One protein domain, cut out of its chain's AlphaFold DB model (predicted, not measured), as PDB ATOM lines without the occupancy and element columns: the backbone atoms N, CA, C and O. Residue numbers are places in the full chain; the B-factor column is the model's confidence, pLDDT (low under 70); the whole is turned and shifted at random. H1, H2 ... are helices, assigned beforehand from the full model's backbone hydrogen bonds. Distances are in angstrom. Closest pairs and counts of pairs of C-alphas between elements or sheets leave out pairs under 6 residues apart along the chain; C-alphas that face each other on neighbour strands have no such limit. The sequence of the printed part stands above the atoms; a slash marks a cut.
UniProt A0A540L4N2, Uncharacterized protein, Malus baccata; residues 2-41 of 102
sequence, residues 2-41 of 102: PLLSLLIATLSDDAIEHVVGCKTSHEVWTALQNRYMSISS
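Overview. This is residues 2 to 41 of the 102 residues of an uncharacterized protein of Malus baccata (UniProt A0A540L4N2). Two helices of unequal length, H1 and H3, make a V: their first residues lie near each other and they spread at 42 degrees, with the small helix H2 at the open side of the V, beyond the end of H1. The link of residues 18 to 24 leads from H2 back to the point of the V, where H3 begins, and H3 then runs along the longest axis. The printed part has 40 residues with three named helices, in the order H1, H2, H3, and no named strand; its class is all helix. The whole is compact, with a radius of gyration of the C-alphas of 9.7 A, yet elongated in outline, spanning 31 by 19 by 15 A.

Along the chain. H1 is residues 2 to 9 and measures 10.6 A from first to last C-alpha; C-alpha 2 of Pro 2 stands at (-29.962, -4.861, 9.470). After a tight link of 3 residues comes H2, residues 13 to 17, which begins with C-alpha 13 at (-44.920, 7.583, 11.573). A short link of 7 residues leads to H3, residues 25 to 41, the longest helix with 17 residues and 23.6 A from first to last C-alpha. It ends with C-alpha 41 at (-59.373, -8.315, 18.349).

Arrangement. H1 and H3 touch, and their closest C-alphas, those of Leu 4 and Ser 25, are 4.4 A apart. H3 touches H1 with residues 25 to 28 alone. The two helices run the same way at a steep tilt of 42 degrees. H1 and H2 are close but not clearly touching, with the closest C-alphas, those of Ile 8 and Ile 16, 6.7 A apart. H2 and H3 are also close but not clearly touching; their closest C-alphas, those of Ala 15 and Leu 32, are 7.5 A apart. In H1, H2 and H3 every O i to N i+4 pair is within hydrogen-bond range.

Size, cuts and confidence. The two C-alphas farthest apart are those of Pro 2 and Ser 41, the first and last printed residues, at 30.9 A. The printed part has no cut, and neither of its two links between helices is long. The mean pLDDT of the printed part is 79.3, and the model's confidence is low, under 70, at residues 37 to 39, which belong to H3.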
ATOM      1  N   PRO A   2     -29.261  -5.275  10.702       74.50
ATOM      2  CA  PRO A   2     -29.962  -4.861   9.470       74.50
ATOM      3  C   PRO A   2     -31.491  -5.026   9.546       74.50
ATOM      4  O   PRO A   2     -32.235  -4.267   8.938       74.50
ATOM      5  N   LEU A   3     -31.958  -6.004  10.325       78.94
ATOM      6  CA  LEU A   3     -33.377  -6.338  10.464       78.94
ATOM      7  C   LEU A   3     -34.157  -5.270  11.235       78.94
ATOM      8  O   LEU A   3     -35.260  -4.920  10.845       78.94
ATOM      9  N   LEU A   4     -33.565  -4.725  12.300       79.12
ATOM     10  CA  LEU A   4     -34.176  -3.665  13.101       79.12
ATOM     11  C   LEU A   4     -34.355  -2.382  12.281       79.12
ATOM     12  O   LEU A   4     -35.447  -1.829  12.240       79.12
ATOM     13  N   SER A   5     -33.300  -1.942  11.587       80.81
ATOM     14  CA  SER A   5     -33.352  -0.747  10.740       80.81
ATOM     15  C   SER A   5     -34.315  -0.904   9.566       80.81
ATOM     16  O   SER A   5     -35.010   0.046   9.227       80.81
ATOM     17  N   LEU A   6     -34.381  -2.097   8.966       83.38
ATOM     18  CA  LEU A   6     -35.320  -2.377   7.884       83.38
ATOM     19  C   LEU A   6     -36.767  -2.353   8.382       83.38
ATOM     20  O   LEU A   6     -37.615  -1.757   7.729       83.38
ATOM     21  N   LEU A   7     -37.041  -2.949   9.547       82.31
ATOM     22  CA  LEU A   7     -38.387  -2.950  10.116       82.31
ATOM     23  C   LEU A   7     -38.850  -1.515  10.404       82.31
ATOM     24  O   LEU A   7     -39.907  -1.123   9.920       82.31
ATOM     25  N   ILE A   8     -38.016  -0.718  11.091       82.06
ATOM     26  CA  ILE A   8     -38.255   0.713  11.370       82.06
ATOM     27  C   ILE A   8     -38.511   1.503  10.079       82.06
ATOM     28  O   ILE A   8     -39.440   2.298  10.036       82.06
ATOM     29  N   ALA A   9     -37.757   1.243   9.007       83.69
ATOM     30  CA  ALA A   9     -37.930   1.932   7.725       83.69
ATOM     31  C   ALA A   9     -39.242   1.594   6.989       83.69
ATOM     32  O   ALA A   9     -39.658   2.352   6.118       83.69
ATOM     33  N   THR A  10     -39.881   0.463   7.303       84.69
ATOM     34  CA  THR A  10     -41.168   0.058   6.700       84.69
ATOM     35  C   THR A  10     -42.394   0.541   7.477       84.69
ATOM     36  O   THR A  10     -43.521   0.332   7.030       84.69
ATOM     37  N   LEU A  11     -42.193   1.163   8.639       82.94
ATOM     38  CA  LEU A  11     -43.269   1.608   9.519       82.94
ATOM     39  C   LEU A  11     -43.737   3.020   9.162       82.94
ATOM     40  O   LEU A  11     -42.940   3.881   8.803       82.94
ATOM     41  N   SER A  12     -45.044   3.255   9.284       82.69
ATOM     42  CA  SER A  12     -45.621   4.600   9.252       82.69
ATOM     43  C   SER A  12     -45.245   5.381  10.510       82.69
ATOM     44  O   SER A  12     -45.000   4.771  11.551       82.69
ATOM     45  N   ASP A  13     -45.289   6.714  10.446       79.62
ATOM     46  CA  ASP A  13     -44.920   7.583  11.573       79.62
ATOM     47  C   ASP A  13     -45.655   7.205  12.871       79.62
ATOM     48  O   ASP A  13     -44.992   6.994  13.879       79.62
ATOM     49  N   ASP A  14     -46.973   6.951  12.810       78.56
ATOM     50  CA  ASP A  14     -47.798   6.477  13.943       78.56
ATOM     51  C   ASP A  14     -47.261   5.186  14.584       78.56
ATOM     52  O   ASP A  14     -47.206   5.026  15.803       78.56
ATOM     53  N   ALA A  15     -46.793   4.254  13.759       78.69
ATOM     54  CA  ALA A  15     -46.317   2.961  14.220       78.69
ATOM     55  C   ALA A  15     -44.887   3.048  14.783       78.69
ATOM     56  O   ALA A  15     -44.521   2.254  15.655       78.69
ATOM     57  N   ILE A  16     -44.095   4.029  14.331       82.19
ATOM     58  CA  ILE A  16     -42.754   4.317  14.855       82.19
ATOM     59  C   ILE A  16     -42.838   4.774  16.313       82.19
ATOM     60  O   ILE A  16     -42.040   4.307  17.127       82.19
ATOM     61  N   GLU A  17     -43.828   5.600  16.671       82.69
ATOM     62  CA  GLU A  17     -44.052   6.101  18.042       82.69
ATOM     63  C   GLU A  17     -44.123   4.967  19.073       82.69
ATOM     64  O   GLU A  17     -43.642   5.087  20.200       82.69
ATOM     65  N   HIS A  18     -44.687   3.833  18.658       77.38
ATOM     66  CA  HIS A  18     -44.964   2.679  19.507       77.38
ATOM     67  C   HIS A  18     -43.754   1.753  19.684       77.38
ATOM     68  O   HIS A  18     -43.794   0.838  20.507       77.38
ATOM     69  N   VAL A  19     -42.689   1.972  18.912       82.50
ATOM     70  CA  VAL A  19     -41.461   1.165  18.946       82.50
ATOM     71  C   VAL A  19     -40.237   1.988  19.366       82.50
ATOM     72  O   VAL A  19     -39.122   1.463  19.433       82.50
ATOM     73  N   VAL A  20     -40.440   3.274  19.691       77.19
ATOM     74  CA  VAL A  20     -39.414   4.153  20.262       77.19
ATOM     75  C   VAL A  20     -38.940   3.569  21.595       77.19
ATOM     76  O   VAL A  20     -39.687   3.485  22.565       77.19
ATOM     77  N   GLY A  21     -37.670   3.164  21.642       76.75
ATOM     78  CA  GLY A  21     -37.035   2.579  22.830       76.75
ATOM     79  C   GLY A  21     -36.765   1.076  22.739       76.75
ATOM     80  O   GLY A  21     -35.985   0.562  23.545       76.75
ATOM     81  N   CYS A  22     -37.316   0.384  21.739       82.12
ATOM     82  CA  CYS A  22     -36.977  -1.008  21.453       82.12
ATOM     83  C   CYS A  22     -35.541  -1.120  20.913       82.12
ATOM     84  O   CYS A  22     -35.142  -0.403  19.993       82.12
ATOM     85  N   LYS A  23     -34.751  -2.044  21.469       82.56
ATOM     86  CA  LYS A  23     -33.325  -2.229  21.131       82.56
ATOM     87  C   LYS A  23     -33.081  -3.409  20.200       82.56
ATOM     88  O   LYS A  23     -31.987  -3.551  19.652       82.56
ATOM     89  N   THR A  24     -34.080  -4.268  20.025       85.31
ATOM     90  CA  THR A  24     -33.983  -5.475  19.205       85.31
ATOM     91  C   THR A  24     -35.138  -5.558  18.215       85.31
ATOM     92  O   THR A  24     -36.239  -5.079  18.476       85.31
ATOM     93  N   SER A  25     -34.908  -6.201  17.066       82.81
ATOM     94  CA  SER A  25     -35.966  -6.447  16.077       82.81
ATOM     95  C   SER A  25     -37.108  -7.289  16.650       82.81
ATOM     96  O   SER A  25     -38.248  -7.125  16.231       82.81
ATOM     97  N   HIS A  26     -36.817  -8.154  17.627       82.44
ATOM     98  CA  HIS A  26     -37.830  -8.919  18.344       82.44
ATOM     99  C   HIS A  26     -38.736  -8.005  19.177       82.44
ATOM    100  O   HIS A  26     -39.949  -8.148  19.109       82.44
ATOM    101  N   GLU A  27     -38.183  -7.066  19.946       84.62
ATOM    102  CA  GLU A  27     -38.991  -6.129  20.744       84.62
ATOM    103  C   GLU A  27     -39.897  -5.270  19.863       84.62
ATOM    104  O   GLU A  27     -41.083  -5.144  20.160       84.62
ATOM    105  N   VAL A  28     -39.366  -4.749  18.751       86.56
ATOM    106  CA  VAL A  28     -40.157  -3.980  17.779       86.56
ATOM    107  C   VAL A  28     -41.284  -4.844  17.210       86.56
ATOM    108  O   VAL A  28     -42.440  -4.429  17.216       86.56
ATOM    109  N   TRP A  29     -40.980  -6.072  16.775       84.44
ATOM    110  CA  TRP A  29     -41.993  -6.989  16.251       84.44
ATOM    111  C   TRP A  29     -43.068  -7.324  17.292       84.44
ATOM    112  O   TRP A  29     -44.251  -7.287  16.975       84.44
ATOM    113  N   THR A  30     -42.686  -7.592  18.542       83.38
ATOM    114  CA  THR A  30     -43.632  -7.883  19.629       83.38
ATOM    115  C   THR A  30     -44.491  -6.669  19.985       83.38
ATOM    116  O   THR A  30     -45.688  -6.828  20.210       83.38
ATOM    117  N   ALA A  31     -43.933  -5.456  20.012       83.62
ATOM    118  CA  ALA A  31     -44.697  -4.234  20.268       83.62
ATOM    119  C   ALA A  31     -45.742  -3.981  19.171       83.62
ATOM    120  O   ALA A  31     -46.912  -3.731  19.473       83.62
ATOM    121  N   LEU A  32     -45.349  -4.144  17.904       80.19
ATOM    122  CA  LEU A  32     -46.264  -4.057  16.765       80.19
ATOM    123  C   LEU A  32     -47.322  -5.149  16.817       80.19
ATOM    124  O   LEU A  32     -48.506  -4.863  16.665       80.19
ATOM    125  N   GLN A  33     -46.914  -6.388  17.082       79.31
ATOM    126  CA  GLN A  33     -47.830  -7.505  17.223       79.31
ATOM    127  C   GLN A  33     -48.850  -7.230  18.329       79.31
ATOM    128  O   GLN A  33     -50.037  -7.364  18.081       79.31
ATOM    129  N   ASN A  34     -48.438  -6.760  19.504       79.12
ATOM    130  CA  ASN A  34     -49.362  -6.427  20.589       79.12
ATOM    131  C   ASN A  34     -50.320  -5.290  20.212       79.12
ATOM    132  O   ASN A  34     -51.523  -5.388  20.465       79.12
ATOM    133  N   ARG A  35     -49.815  -4.224  19.578       78.12
ATOM    134  CA  ARG A  35     -50.633  -3.084  19.148       78.12
ATOM    135  C   ARG A  35     -51.658  -3.504  18.099       78.12
ATOM    136  O   ARG A  35     -52.850  -3.264  18.284       78.12
ATOM    137  N   TYR A  36     -51.209  -4.157  17.033       72.88
ATOM    138  CA  TYR A  36     -52.057  -4.515  15.901       72.88
ATOM    139  C   TYR A  36     -52.890  -5.776  16.138       72.88
ATOM    140  O   TYR A  36     -53.999  -5.836  15.624       72.88
ATOM    141  N   MET A  37     -52.462  -6.735  16.965       68.81
ATOM    142  CA  MET A  37     -53.328  -7.849  17.386       68.81
ATOM    143  C   MET A  37     -54.422  -7.391  18.352       68.81
ATOM    144  O   MET A  37     -55.541  -7.886  18.258       68.81
ATOM    145  N   SER A  38     -54.142  -6.432  19.243       61.25
ATOM    146  CA  SER A  38     -55.170  -5.834  20.110       61.25
ATOM    147  C   SER A  38     -56.174  -5.008  19.301       61.25
ATOM    148  O   SER A  38     -57.382  -5.155  19.472       61.25
ATOM    149  N   ILE A  39     -55.699  -4.208  18.337       62.03
ATOM    150  CA  ILE A  39     -56.593  -3.565  17.364       62.03
ATOM    151  C   ILE A  39     -57.353  -4.625  16.565       62.03
ATOM    152  O   ILE A  39     -58.534  -4.439  16.332       62.03
ATOM    153  N   SER A  40     -56.727  -5.735  16.167       71.56
ATOM    154  CA  SER A  40     -57.391  -6.801  15.411       71.56
ATOM    155  C   SER A  40     -58.517  -7.447  16.213       71.56
ATOM    156  O   SER A  40     -59.599  -7.637  15.670       71.56
ATOM    157  N   SER A  41     -58.319  -7.741  17.501       72.00
ATOM    158  CA  SER A  41     -59.373  -8.315  18.349       72.00
ATOM    159  C   SER A  41     -60.476  -7.301  18.660       72.00
ATOM    160  O   SER A  41     -61.657  -7.632  18.570       72.00
TER     161      SER A  41